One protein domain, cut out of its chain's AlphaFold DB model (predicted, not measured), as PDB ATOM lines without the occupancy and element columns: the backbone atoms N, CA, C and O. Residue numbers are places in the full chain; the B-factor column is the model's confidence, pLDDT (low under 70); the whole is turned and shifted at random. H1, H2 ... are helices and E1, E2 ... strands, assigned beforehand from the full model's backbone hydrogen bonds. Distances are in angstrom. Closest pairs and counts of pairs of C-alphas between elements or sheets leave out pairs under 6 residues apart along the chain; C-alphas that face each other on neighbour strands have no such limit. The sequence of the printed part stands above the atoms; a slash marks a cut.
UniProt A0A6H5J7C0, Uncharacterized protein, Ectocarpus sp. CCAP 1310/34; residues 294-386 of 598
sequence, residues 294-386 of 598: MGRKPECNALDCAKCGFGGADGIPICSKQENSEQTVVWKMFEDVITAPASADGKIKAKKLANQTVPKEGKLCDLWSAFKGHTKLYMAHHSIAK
ATOM      1  N   MET A 294     -53.677 101.939 -58.656       50.53
ATOM      2  CA  MET A 294     -52.325 101.366 -58.785       50.53
ATOM      3  C   MET A 294     -52.194  99.938 -58.211       50.53
ATOM      4  O   MET A 294     -51.186  99.620 -57.571       50.53
ATOM      5  N   GLY A 295     -53.221  99.100 -58.377       53.91
ATOM      6  CA  GLY A 295     -53.258  97.744 -57.822       53.91
ATOM      7  C   GLY A 295     -53.501  97.705 -56.308       53.91
ATOM      8  O   GLY A 295     -53.199  96.705 -55.653       53.91
ATOM      9  N   ARG A 296     -53.988  98.803 -55.707       54.16
ATOM     10  CA  ARG A 296     -54.357  98.877 -54.284       54.16
ATOM     11  C   ARG A 296     -55.805  99.308 -54.124       54.16
ATOM     12  O   ARG A 296     -56.239 100.300 -54.700       54.16
ATOM     13  N   LYS A 297     -56.538  98.616 -53.253       60.28
ATOM     14  CA  LYS A 297     -57.919  98.983 -52.912       60.28
ATOM     15  C   LYS A 297     -57.984 100.420 -52.361       60.28
ATOM     16  O   LYS A 297     -57.092 100.792 -51.596       60.28
ATOM     17  N   PRO A 298     -59.027 101.213 -52.675       58.50
ATOM     18  CA  PRO A 298     -59.190 102.590 -52.183       58.50
ATOM     19  C   PRO A 298     -59.043 102.731 -50.658       58.50
ATOM     20  O   PRO A 298     -58.442 103.687 -50.172       58.50
ATOM     21  N   GLU A 299     -59.507 101.729 -49.907       60.47
ATOM     22  CA  GLU A 299     -59.378 101.612 -48.446       60.47
ATOM     23  C   GLU A 299     -57.910 101.647 -47.972       60.47
ATOM     24  O   GLU A 299     -57.602 102.186 -46.910       60.47
ATOM     25  N   CYS A 300     -56.972 101.118 -48.768       60.22
ATOM     26  CA  CYS A 300     -55.539 101.128 -48.456       60.22
ATOM     27  C   CYS A 300     -54.930 102.530 -48.544       60.22
ATOM     28  O   CYS A 300     -53.975 102.825 -47.830       60.22
ATOM     29  N   ASN A 301     -55.466 103.390 -49.413       57.00
ATOM     30  CA  ASN A 301     -54.927 104.729 -49.660       57.00
ATOM     31  C   ASN A 301     -55.377 105.745 -48.597       57.00
ATOM     32  O   ASN A 301     -54.716 106.763 -48.402       57.00
ATOM     33  N   ALA A 302     -56.467 105.443 -47.884       57.91
ATOM     34  CA  ALA A 302     -56.963 106.221 -46.749       57.91
ATOM     35  C   ALA A 302     -56.349 105.803 -45.395       57.91
ATOM     36  O   ALA A 302     -56.632 106.446 -44.384       57.91
ATOM     37  N   LEU A 303     -55.500 104.761 -45.380       56.28
ATOM     38  CA  LEU A 303     -55.064 104.046 -44.169       56.28
ATOM     39  C   LEU A 303     -56.245 103.511 -43.343       56.28
ATOM     40  O   LEU A 303     -56.152 103.440 -42.129       56.28
ATOM     41  N   ASP A 304     -57.342 103.126 -43.995       57.56
ATOM     42  CA  ASP A 304     -58.511 102.525 -43.330       57.56
ATOM     43  C   ASP A 304     -58.637 101.026 -43.683       57.56
ATOM     44  O   ASP A 304     -59.616 100.358 -43.358       57.56
ATOM     45  N   CYS A 305     -57.639 100.464 -44.374       60.31
ATOM     46  CA  CYS A 305     -57.626  99.054 -44.734       60.31
ATOM     47  C   CYS A 305     -57.068  98.196 -43.594       60.31
ATOM     48  O   CYS A 305     -55.864  98.182 -43.326       60.31
ATOM     49  N   ALA A 306     -57.949  97.390 -43.006       59.12
ATOM     50  CA  ALA A 306     -57.606  96.391 -41.998       59.12
ATOM     51  C   ALA A 306     -56.665  95.281 -42.519       59.12
ATOM     52  O   ALA A 306     -56.042  94.583 -41.728       59.12
ATOM     53  N   LYS A 307     -56.541  95.103 -43.845       60.97
ATOM     54  CA  LYS A 307     -55.749  94.020 -44.463       60.97
ATOM     55  C   LYS A 307     -54.302  94.397 -44.771       60.97
ATOM     56  O   LYS A 307     -53.460  93.513 -44.850       60.97
ATOM     57  N   CYS A 308     -53.999  95.681 -44.981       57.31
ATOM     58  CA  CYS A 308     -52.645  96.114 -45.346       57.31
ATOM     59  C   CYS A 308     -51.760  96.442 -44.131       57.31
ATOM     60  O   CYS A 308     -50.640  96.909 -44.319       57.31
ATOM     61  N   GLY A 309     -52.265  96.238 -42.908       53.12
ATOM     62  CA  GLY A 309     -51.565  96.529 -41.654       53.12
ATOM     63  C   GLY A 309     -51.553  98.008 -41.257       53.12
ATOM     64  O   GLY A 309     -51.278  98.312 -40.108       53.12
ATOM     65  N   PHE A 310     -51.908  98.926 -42.162       53.44
ATOM     66  CA  PHE A 310     -51.892 100.368 -41.889       53.44
ATOM     67  C   PHE A 310     -53.213 100.940 -41.354       53.44
ATOM     68  O   PHE A 310     -53.187 102.024 -40.777       53.44
ATOM     69  N   GLY A 311     -54.344 100.255 -41.574       44.06
ATOM     70  CA  GLY A 311     -55.674 100.696 -41.126       44.06
ATOM     71  C   GLY A 311     -56.309  99.862 -40.019       44.06
ATOM     72  O   GLY A 311     -57.478 100.056 -39.706       44.06
ATOM     73  N   GLY A 312     -55.553  98.931 -39.433       51.59
ATOM     74  CA  GLY A 312     -55.898  98.356 -38.134       51.59
ATOM     75  C   GLY A 312     -55.546  99.321 -36.997       51.59
ATOM     76  O   GLY A 312     -54.865 100.323 -37.220       51.59
ATOM     77  N   ALA A 313     -55.967  98.991 -35.772       44.31
ATOM     78  CA  ALA A 313     -55.669  99.754 -34.552       44.31
ATOM     79  C   ALA A 313     -54.162 100.050 -34.345       44.31
ATOM     80  O   ALA A 313     -53.818 100.983 -33.623       44.31
ATOM     81  N   ASP A 314     -53.285  99.314 -35.034       45.72
ATOM     82  CA  ASP A 314     -51.833  99.353 -34.855       45.72
ATOM     83  C   ASP A 314     -51.080 100.298 -35.811       45.72
ATOM     84  O   ASP A 314     -49.906 100.576 -35.579       45.72
ATOM     85  N   GLY A 315     -51.727 100.861 -36.843       58.62
ATOM     86  CA  GLY A 315     -51.115 101.871 -37.720       58.62
ATOM     87  C   GLY A 315     -49.707 101.516 -38.241       58.62
ATOM     88  O   GLY A 315     -49.395 100.371 -38.549       58.62
ATOM     89  N   ILE A 316     -48.837 102.520 -38.391       63.09
ATOM     90  CA  ILE A 316     -47.402 102.302 -38.651       63.09
ATOM     91  C   ILE A 316     -46.853 101.448 -37.497       63.09
ATOM     92  O   ILE A 316     -47.044 101.868 -36.359       63.09
ATOM     93  N   PRO A 317     -46.166 100.316 -37.741       62.53
ATOM     94  CA  PRO A 317     -45.656  99.479 -36.662       62.53
ATOM     95  C   PRO A 317     -44.639 100.268 -35.833       62.53
ATOM     96  O   PRO A 317     -43.551 100.595 -36.310       62.53
ATOM     97  N   ILE A 318     -45.016 100.596 -34.596       64.94
ATOM     98  CA  ILE A 318     -44.152 101.266 -33.624       64.94
ATOM     99  C   ILE A 318     -43.746 100.248 -32.567       64.94
ATOM    100  O   ILE A 318     -44.544  99.437 -32.101       64.94
ATOM    101  N   CYS A 319     -42.478 100.289 -32.167       69.19
ATOM    102  CA  CYS A 319     -42.022  99.534 -31.011       69.19
ATOM    103  C   CYS A 319     -42.731 100.060 -29.754       69.19
ATOM    104  O   CYS A 319     -42.608 101.239 -29.431       69.19
ATOM    105  N   SER A 320     -43.406  99.197 -28.992       71.25
ATOM    106  CA  SER A 320     -44.120  99.580 -27.759       71.25
ATOM    107  C   SER A 320     -43.236 100.306 -26.734       71.25
ATOM    108  O   SER A 320     -43.717 101.145 -25.973       71.25
ATOM    109  N   LYS A 321     -41.920 100.049 -26.752       72.38
ATOM    110  CA  LYS A 321     -40.934 100.787 -25.945       72.38
ATOM    111  C   LYS A 321     -40.753 102.235 -26.394       72.38
ATOM    112  O   LYS A 321     -40.449 103.076 -25.565       72.38
ATOM    113  N   GLN A 322     -40.896 102.521 -27.687       71.50
ATOM    114  CA  GLN A 322     -40.810 103.873 -28.244       71.50
ATOM    115  C   GLN A 322     -42.125 104.639 -28.080       71.50
ATOM    116  O   GLN A 322     -42.093 105.847 -27.864       71.50
ATOM    117  N   GLU A 323     -43.263 103.943 -28.152       71.06
ATOM    118  CA  GLU A 323     -44.589 104.545 -27.973       71.06
ATOM    119  C   GLU A 323     -44.835 105.003 -26.531       71.06
ATOM    120  O   GLU A 323     -45.425 106.056 -26.325       71.06
ATOM    121  N   ASN A 324     -44.300 104.275 -25.548       77.88
ATOM    122  CA  ASN A 324     -44.364 104.641 -24.127       77.88
ATOM    123  C   ASN A 324     -43.067 105.288 -23.614       77.88
ATOM    124  O   ASN A 324     -42.820 105.324 -22.409       77.88
ATOM    125  N   SER A 325     -42.192 105.738 -24.516       81.12
ATOM    126  CA  SER A 325     -40.908 106.300 -24.115       81.12
ATOM    127  C   SER A 325     -41.071 107.713 -23.564       81.12
ATOM    128  O   SER A 325     -41.534 108.623 -24.252       81.12
ATOM    129  N   GLU A 326     -40.584 107.893 -22.343       89.06
ATOM    130  CA  GLU A 326     -40.424 109.180 -21.661       89.06
ATOM    131  C   GLU A 326     -39.146 109.923 -22.095       89.06
ATOM    132  O   GLU A 326     -38.828 110.990 -21.576       89.06
ATOM    133  N   GLN A 327     -38.392 109.371 -23.053       91.25
ATOM    134  CA  GLN A 327     -37.190 110.009 -23.577       91.25
ATOM    135  C   GLN A 327     -37.542 111.336 -24.257       91.25
ATOM    136  O   GLN A 327     -38.287 111.362 -25.240       91.25
ATOM    137  N   THR A 328     -36.940 112.423 -23.779       94.62
ATOM    138  CA  THR A 328     -37.013 113.725 -24.442       94.62
ATOM    139  C   THR A 328     -36.240 113.693 -25.754       94.62
ATOM    140  O   THR A 328     -35.094 113.238 -25.817       94.62
ATOM    141  N   VAL A 329     -36.865 114.200 -26.811       94.31
ATOM    142  CA  VAL A 329     -36.277 114.333 -28.140       94.31
ATOM    143  C   VAL A 329     -36.564 115.718 -28.702       94.31
ATOM    144  O   VAL A 329     -37.576 116.346 -28.391       94.31
ATOM    145  N   VAL A 330     -35.668 116.182 -29.570       94.19
ATOM    146  CA  VAL A 330     -35.860 117.405 -30.348       94.19
ATOM    147  C   VAL A 330     -36.073 117.014 -31.802       94.19
ATOM    148  O   VAL A 330     -35.249 116.316 -32.395       94.19
ATOM    149  N   TRP A 331     -37.172 117.468 -32.394       93.75
ATOM    150  CA  TRP A 331     -37.481 117.254 -33.804       93.75
ATOM    151  C   TRP A 331     -37.834 118.562 -34.495       93.75
ATOM    152  O   TRP A 331     -37.866 119.632 -33.900       93.75
ATOM    153  N   LYS A 332     -38.036 118.489 -35.803       92.38
ATOM    154  CA  LYS A 332     -38.258 119.640 -36.668       92.38
ATOM    155  C   LYS A 332     -39.578 119.452 -37.399       92.38
ATOM    156  O   LYS A 332     -39.778 118.417 -38.029       92.38
ATOM    157  N   MET A 333     -40.468 120.438 -37.321       88.44
ATOM    158  CA  MET A 333     -41.773 120.414 -37.990       88.44
ATOM    159  C   MET A 333     -41.942 121.607 -38.915       88.44
ATOM    160  O   MET A 333     -41.511 122.708 -38.595       88.44
ATOM    161  N   PHE A 334     -42.583 121.389 -40.058       85.44
ATOM    162  CA  PHE A 334     -42.999 122.473 -40.939       85.44
ATOM    163  C   PHE A 334     -44.236 123.152 -40.355       85.44
ATOM    164  O   PHE A 334     -45.297 122.537 -40.273       85.44
ATOM    165  N   GLU A 335     -44.093 124.409 -39.953       85.12
ATOM    166  CA  GLU A 335     -45.177 125.219 -39.411       85.12
ATOM    167  C   GLU A 335     -45.268 126.556 -40.136       85.12
ATOM    168  O   GLU A 335     -44.274 127.138 -40.576       85.12
ATOM    169  N   ASP A 336     -46.492 127.059 -40.236       80.19
ATOM    170  CA  ASP A 336     -46.767 128.393 -40.738       80.19
ATOM    171  C   ASP A 336     -46.416 129.430 -39.659       80.19
ATOM    172  O   ASP A 336     -47.202 129.733 -38.760       80.19
ATOM    173  N   VAL A 337     -45.210 129.987 -39.753       82.12
ATOM    174  CA  VAL A 337     -44.697 131.005 -38.836       82.12
ATOM    175  C   VAL A 337     -45.045 132.388 -39.367       82.12
ATOM    176  O   VAL A 337     -44.816 132.725 -40.531       82.12
ATOM    177  N   ILE A 338     -45.590 133.238 -38.499       78.06
ATOM    178  CA  ILE A 338     -45.796 134.645 -38.826       78.06
ATOM    179  C   ILE A 338     -44.444 135.350 -38.758       78.06
ATOM    180  O   ILE A 338     -43.953 135.686 -37.684       78.06
ATOM    181  N   THR A 339     -43.862 135.613 -39.922       71.06
ATOM    182  CA  THR A 339     -42.695 136.485 -40.035       71.06
ATOM    183  C   THR A 339     -43.173 137.930 -40.155       71.06
ATOM    184  O   THR A 339     -43.899 138.298 -41.082       71.06
ATOM    185  N   ALA A 340     -42.799 138.764 -39.188       61.19
ATOM    186  CA  ALA A 340     -42.812 140.209 -39.355       61.19
ATOM    187  C   ALA A 340     -41.401 140.594 -39.803       61.19
ATOM    188  O   ALA A 340     -40.504 140.624 -38.959       61.19
ATOM    189  N   PRO A 341     -41.141 140.828 -41.102       56.00
ATOM    190  CA  PRO A 341     -39.870 141.420 -41.472       56.00
ATOM    191  C   PRO A 341     -39.809 142.793 -40.797       56.00
ATOM    192  O   PRO A 341     -40.629 143.669 -41.093       56.00
ATOM    193  N   ALA A 342     -38.884 142.955 -39.850       51.25
ATOM    194  CA  ALA A 342     -38.571 144.258 -39.291       51.25
ATOM    195  C   ALA A 342     -38.152 145.152 -40.463       51.25
ATOM    196  O   ALA A 342     -37.203 144.833 -41.182       51.25
ATOM    197  N   SER A 343     -38.903 146.221 -40.733       52.53
ATOM    198  CA  SER A 343     -38.389 147.245 -41.637       52.53
ATOM    199  C   SER A 343     -37.301 148.021 -40.897       52.53
ATOM    200  O   SER A 343     -37.407 148.194 -39.682       52.53
ATOM    201  N   ALA A 344     -36.299 148.510 -41.626       55.28
ATOM    202  CA  ALA A 344     -35.264 149.389 -41.081       55.28
ATOM    203  C   ALA A 344     -35.849 150.620 -40.346       55.28
ATOM    204  O   ALA A 344     -35.219 151.138 -39.435       55.28
ATOM    205  N   ASP A 345     -37.091 151.009 -40.665       62.22
ATOM    206  CA  ASP A 345     -37.791 152.168 -40.097       62.22
ATOM    207  C   ASP A 345     -38.685 151.820 -38.887       62.22
ATOM    208  O   ASP A 345     -39.578 152.588 -38.526       62.22
ATOM    209  N   GLY A 346     -38.574 150.615 -38.313       56.34
ATOM    210  CA  GLY A 346     -39.387 150.176 -37.164       56.34
ATOM    211  C   GLY A 346     -40.880 149.939 -37.460       56.34
ATOM    212  O   GLY A 346     -41.604 149.403 -36.623       56.34
ATOM    213  N   LYS A 347     -41.365 150.263 -38.666       54.03
ATOM    214  CA  LYS A 347     -42.734 149.946 -39.098       54.03
ATOM    215  C   LYS A 347     -42.867 148.455 -39.418       54.03
ATOM    216  O   LYS A 347     -42.201 147.929 -40.310       54.03
ATOM    217  N   ILE A 348     -43.766 147.772 -38.710       52.44
ATOM    218  CA  ILE A 348     -44.112 146.367 -38.959       52.44
ATOM    219  C   ILE A 348     -44.815 146.280 -40.323       52.44
ATOM    220  O   ILE A 348     -45.962 146.707 -40.467       52.44
ATOM    221  N   LYS A 349     -44.139 145.732 -41.344       55.09
ATOM    222  CA  LYS A 349     -44.807 145.350 -42.600       55.09
ATOM    223  C   LYS A 349     -45.745 144.166 -42.344       55.09
ATOM    224  O   LYS A 349     -45.561 143.405 -41.397       55.09
ATOM    225  N   ALA A 350     -46.762 144.034 -43.199       53.22
ATOM    226  CA  ALA A 350     -47.798 143.009 -43.111       53.22
ATOM    227  C   ALA A 350     -47.227 141.627 -42.743       53.22
ATOM    228  O   ALA A 350     -46.295 141.141 -43.386       53.22
ATOM    229  N   LYS A 351     -47.812 141.012 -41.706       60.19
ATOM    230  CA  LYS A 351     -47.513 139.657 -41.227       60.19
ATOM    231  C   LYS A 351     -47.478 138.688 -42.412       60.19
ATOM    232  O   LYS A 351     -48.519 138.416 -43.008       60.19
ATOM    233  N   LYS A 352     -46.295 138.176 -42.759       57.03
ATOM    234  CA  LYS A 352     -46.140 137.190 -43.829       57.03
ATOM    235  C   LYS A 352     -46.102 135.805 -43.203       57.03
ATOM    236  O   LYS A 352     -45.197 135.492 -42.432       57.03
ATOM    237  N   LEU A 353     -47.097 134.989 -43.534       64.06
ATOM    238  CA  LEU A 353     -47.088 133.571 -43.201       64.06
ATOM    239  C   LEU A 353     -45.975 132.908 -44.020       64.06
ATOM    240  O   LEU A 353     -45.992 132.970 -45.252       64.06
ATOM    241  N   ALA A 354     -44.979 132.357 -43.343       70.50
ATOM    242  CA  ALA A 354     -43.877 131.639 -43.954       70.50
ATOM    243  C   ALA A 354     -43.868 130.222 -43.396       70.50
ATOM    244  O   ALA A 354     -43.818 130.037 -42.184       70.50
ATOM    245  N   ASN A 355     -43.893 129.232 -44.281       77.69
ATOM    246  CA  ASN A 355     -43.736 127.850 -43.870       77.69
ATOM    247  C   ASN A 355     -42.255 127.623 -43.538       77.69
ATOM    248  O   ASN A 355     -41.394 127.745 -44.413       77.69
ATOM    249  N   GLN A 356     -41.954 127.404 -42.263       83.38
ATOM    250  CA  GLN A 356     -40.599 127.234 -41.756       83.38
ATOM    251  C   GLN A 356     -40.499 125.969 -40.928       83.38
ATOM    252  O   GLN A 356     -41.463 125.502 -40.325       83.38
ATOM    253  N   THR A 357     -39.292 125.428 -40.880       88.25
ATOM    254  CA  THR A 357     -38.985 124.308 -40.009       88.25
ATOM    255  C   THR A 357     -38.739 124.816 -38.590       88.25
ATOM    256  O   THR A 357     -37.706 125.423 -38.314       88.25
ATOM    257  N   VAL A 358     -39.685 124.560 -37.693       90.12
ATOM    258  CA  VAL A 358     -39.650 124.950 -36.284       90.12
ATOM    259  C   VAL A 358     -39.147 123.769 -35.449       90.12
ATOM    260  O   VAL A 358     -39.676 122.660 -35.594       90.12
ATOM    261  N   PRO A 359     -38.123 123.960 -34.597       92.50
ATOM    262  CA  PRO A 359     -37.726 122.938 -33.642       92.50
ATOM    263  C   PRO A 359     -38.832 122.738 -32.597       92.50
ATOM    264  O   PRO A 359     -39.414 123.696 -32.091       92.50
ATOM    265  N   LYS A 360     -39.118 121.481 -32.288       93.81
ATOM    266  CA  LYS A 360     -40.035 121.033 -31.247       93.81
ATOM    267  C   LYS A 360     -39.256 120.173 -30.277       93.81
ATOM    268  O   LYS A 360     -38.431 119.369 -30.699       93.81
ATOM    269  N   GLU A 361     -39.533 120.355 -29.002       95.25
ATOM    270  CA  GLU A 361     -38.995 119.546 -27.924       95.25
ATOM    271  C   GLU A 361     -40.172 118.924 -27.181       95.25
ATOM    272  O   GLU A 361     -41.195 119.578 -26.965       95.25
ATOM    273  N   GLY A 362     -40.047 117.647 -26.852       93.50
ATOM    274  CA  GLY A 362     -41.099 116.876 -26.208       93.50
ATOM    275  C   GLY A 362     -40.683 115.424 -26.052       93.50
ATOM    276  O   GLY A 362     -39.527 115.067 -26.298       93.50
ATOM    277  N   LYS A 363     -41.618 114.574 -25.642       93.75
ATOM    278  CA  LYS A 363     -41.341 113.150 -25.468       93.75
ATOM    279  C   LYS A 363     -41.330 112.440 -26.818       93.75
ATOM    280  O   LYS A 363     -41.965 112.869 -27.783       93.75
ATOM    281  N   LEU A 364     -40.646 111.304 -26.887       87.19
ATOM    282  CA  LEU A 364     -40.634 110.465 -28.086       87.19
ATOM    283  C   LEU A 364     -42.055 110.016 -28.488       87.19
ATOM    284  O   LEU A 364     -42.348 109.924 -29.681       87.19
ATOM    285  N   CYS A 365     -42.958 109.816 -27.524       85.44
ATOM    286  CA  CYS A 365     -44.369 109.522 -27.789       85.44
ATOM    287  C   CYS A 365     -45.120 110.678 -28.490       85.44
ATOM    288  O   CYS A 365     -45.965 110.429 -29.358       85.44
ATOM    289  N   ASP A 366     -44.765 111.935 -28.201       89.12
ATOM    290  CA  ASP A 366     -45.339 113.120 -28.850       89.12
ATOM    291  C   ASP A 366     -44.903 113.207 -30.318       89.12
ATOM    292  O   ASP A 366     -45.726 113.435 -31.210       89.12
ATOM    293  N   LEU A 367     -43.615 112.950 -30.588       89.00
ATOM    294  CA  LEU A 367     -43.080 112.860 -31.948       89.00
ATOM    295  C   LEU A 367     -43.823 111.791 -32.757       89.00
ATOM    296  O   LEU A 367     -44.227 112.043 -33.895       89.00
ATOM    297  N   TRP A 368     -44.039 110.610 -32.179       85.31
ATOM    298  CA  TRP A 368     -44.760 109.531 -32.854       85.31
ATOM    299  C   TRP A 368     -46.223 109.868 -33.122       85.31
ATOM    300  O   TRP A 368     -46.727 109.582 -34.211       85.31
ATOM    301  N   SER A 369     -46.888 110.524 -32.174       82.81
ATOM    302  CA  SER A 369     -48.261 111.002 -32.344       82.81
ATOM    303  C   SER A 369     -48.357 112.017 -33.488       82.81
ATOM    304  O   SER A 369     -49.210 111.884 -34.372       82.81
ATOM    305  N   ALA A 370     -47.426 112.976 -33.546       85.38
ATOM    306  CA  ALA A 370     -47.326 113.928 -34.651       85.38
ATOM    307  C   ALA A 370     -47.046 113.217 -35.991       85.38
ATOM    308  O   ALA A 370     -47.713 113.482 -36.993       85.38
ATOM    309  N   PHE A 371     -46.107 112.267 -36.014       84.75
ATOM    310  CA  PHE A 371     -45.749 111.499 -37.208       84.75
ATOM    311  C   PHE A 371     -46.922 110.673 -37.757       84.75
ATOM    312  O   PHE A 371     -47.182 110.710 -38.964       84.75
ATOM    313  N   LYS A 372     -47.668 109.974 -36.888       78.69
ATOM    314  CA  LYS A 372     -48.893 109.234 -37.243       78.69
ATOM    315  C   LYS A 372     -49.918 110.167 -37.901       78.69
ATOM    316  O   LYS A 372     -50.404 109.869 -38.996       78.69
ATOM    317  N   GLY A 373     -50.180 111.329 -37.295       79.56
ATOM    318  CA  GLY A 373     -51.093 112.337 -37.846       79.56
ATOM    319  C   GLY A 373     -50.670 112.841 -39.232       79.56
ATOM    320  O   GLY A 373     -51.481 112.881 -40.163       79.56
ATOM    321  N   HIS A 374     -49.384 113.154 -39.409       82.19
ATOM    322  CA  HIS A 374     -48.847 113.610 -40.692       82.19
ATOM    323  C   HIS A 374     -48.802 112.516 -41.757       82.19
ATOM    324  O   HIS A 374     -49.020 112.813 -42.931       82.19
ATOM    325  N   THR A 375     -48.579 111.258 -41.377       78.88
ATOM    326  CA  THR A 375     -48.530 110.146 -42.332       78.88
ATOM    327  C   THR A 375     -49.890 109.913 -42.974       78.88
ATOM    328  O   THR A 375     -49.951 109.697 -44.183       78.88
ATOM    329  N   LYS A 376     -50.994 110.049 -42.227       74.50
ATOM    330  CA  LYS A 376     -52.342 109.955 -42.812       74.50
ATOM    331  C   LYS A 376     -52.573 111.003 -43.898       74.50
ATOM    332  O   LYS A 376     -52.994 110.666 -45.005       74.50
ATOM    333  N   LEU A 377     -52.233 112.258 -43.610       76.88
ATOM    334  CA  LEU A 377     -52.335 113.349 -44.583       76.88
ATOM    335  C   LEU A 377     -51.399 113.136 -45.779       76.88
ATOM    336  O   LEU A 377     -51.813 113.324 -46.924       76.88
ATOM    337  N   TYR A 378     -50.162 112.705 -45.526       81.69
ATOM    338  CA  TYR A 378     -49.168 112.428 -46.559       81.69
ATOM    339  C   TYR A 378     -49.618 111.315 -47.507       81.69
ATOM    340  O   TYR A 378     -49.538 111.487 -48.718       81.69
ATOM    341  N   MET A 379     -50.120 110.195 -46.986       76.19
ATOM    342  CA  MET A 379     -50.523 109.046 -47.804       76.19
ATOM    343  C   MET A 379     -51.723 109.379 -48.692       76.19
ATOM    344  O   MET A 379     -51.714 109.043 -49.880       76.19
ATOM    345  N   ALA A 380     -52.704 110.116 -48.160       76.19
ATOM    346  CA  ALA A 380     -53.819 110.627 -48.949       76.19
ATOM    347  C   ALA A 380     -53.329 111.580 -50.054       76.19
ATOM    348  O   ALA A 380     -53.641 111.387 -51.230       76.19
ATOM    349  N   HIS A 381     -52.501 112.566 -49.695       82.50
ATOM    350  CA  HIS A 381     -51.926 113.523 -50.640       82.50
ATOM    351  C   HIS A 381     -51.101 112.836 -51.739       82.50
ATOM    352  O   HIS A 381     -51.300 113.104 -52.921       82.50
ATOM    353  N   HIS A 382     -50.219 111.906 -51.369       82.12
ATOM    354  CA  HIS A 382     -49.369 111.151 -52.290       82.12
ATOM    355  C   HIS A 382     -50.179 110.284 -53.251       82.12
ATOM    356  O   HIS A 382     -49.859 110.207 -54.437       82.12
ATOM    357  N   SER A 383     -51.249 109.657 -52.760       78.50
ATOM    358  CA  SER A 383     -52.158 108.860 -53.589       78.50
ATOM    359  C   SER A 383     -52.864 109.731 -54.628       78.50
ATOM    360  O   SER A 383     -52.859 109.396 -55.812       78.50
ATOM    361  N   ILE A 384     -53.386 110.892 -54.209       82.88
ATOM    362  CA  ILE A 384     -53.995 111.881 -55.112       82.88
ATOM    363  C   ILE A 384     -52.968 112.378 -56.137       82.88
ATOM    364  O   ILE A 384     -53.257 112.394 -57.330       82.88
ATOM    365  N   ALA A 385     -51.756 112.735 -55.700       85.69
ATOM    366  CA  ALA A 385     -50.694 113.214 -56.580       85.69
ATOM    367  C   ALA A 385     -50.311 112.178 -57.642       85.69
ATOM    368  O   ALA A 385     -50.181 112.507 -58.822       85.69
ATOM    369  N   LYS A 386     -50.164 110.910 -57.247       84.38
ATOM    370  CA  LYS A 386     -49.868 109.816 -58.177       84.38
ATOM    371  C   LYS A 386     -50.993 109.588 -59.178       84.38
ATOM    372  O   LYS A 386     -50.710 109.423 -60.359       84.38
TER     373      LYS A 386
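AT A GLANCE: This is residues 294 to 386 of the 598 residues of an uncharacterized protein of Ectocarpus sp. CCAP 1310/34 (UniProt A0A6H5J7C0). A long two-stranded hairpin, E1 and E2, bends away from the first end of one long helix, H3, and reaches out to one side of it. On the other side, a mostly looping stretch with the very short helices H1 and H2 runs along H3, with H2 near the helix's first residues and H1 near its last ones. At the far end of the hairpin, residues 342 to 347 stick out free. The printed part has 93 residues with three named helices and two named strands in the order H1, H2, E1, E2, H3; the sheet, E1 - E2, is antiparallel and the class is mixed, helices and strands. The whole is only just extended, close to loose, with a radius of gyration of the C-alphas of 18.8 A, and flat, spanning 61 by 37 by 14 A.

HOW THE PARTS SIT: E1, residues 328 to 339, and E2, residues 352 to 363, form a hairpin of antiparallel neighbour strands, with 164 degrees between their directions. N 331 and O 360 are within hydrogen-bond range at 2.8 A, as are N 354 and O 337 at 2.8 A. E1 bends by 72 degrees at residue 336 and E2 by 58 degrees at residue 355. H3, residues 364 to 386, follows E2 directly by a tight link; the closest C-alphas of E1 and H3, those of Val 329 and Leu 364, are 5.8 A apart. H3 has a kink of 25 degrees near residue 377. H2, residues 320 to 323, touches residues 364 to 368 of H3 alone, and the closest C-alphas, those of Glu 323 and Cys 365, are 5.0 A apart. H1, residues 298 to 301, only just touches H3, with 3 pairs of C-alphas within 8 A, made by residues 379 to 383 of H3 alone; the closest C-alphas are those of Asn 301 and Ala 380, 6.0 A apart. H1 and H2 are apart. In H3, 18 of 19 O i to N i+4 pairs are within hydrogen-bond range; H1 and H2 are too short for such a pair.

IN THESE COORDINATES: E1 is 28.2 A from first to last C-alpha, beginning at C-alpha 328 (-37.013, 113.725, -24.442). E2 is 30.6 A long. H3 is 31.5 A long and ends at C-alpha 386 (-49.868, 109.816, -58.177). H1 and H2 have four residues each; H1 begins at C-alpha 298 (-59.190, 102.590, -52.183).

THE WHOLE: The two C-alphas farthest apart, those of Lys 307 and Asp 345, are 61.0 A apart. The printed part has no cut. The links from H1 to H2, 18 residues, and from E1 to E2, 12 residues, are long. The mean pLDDT of the printed part is 72.0, and residues 294 to 319 and 340 to 353 are under 70.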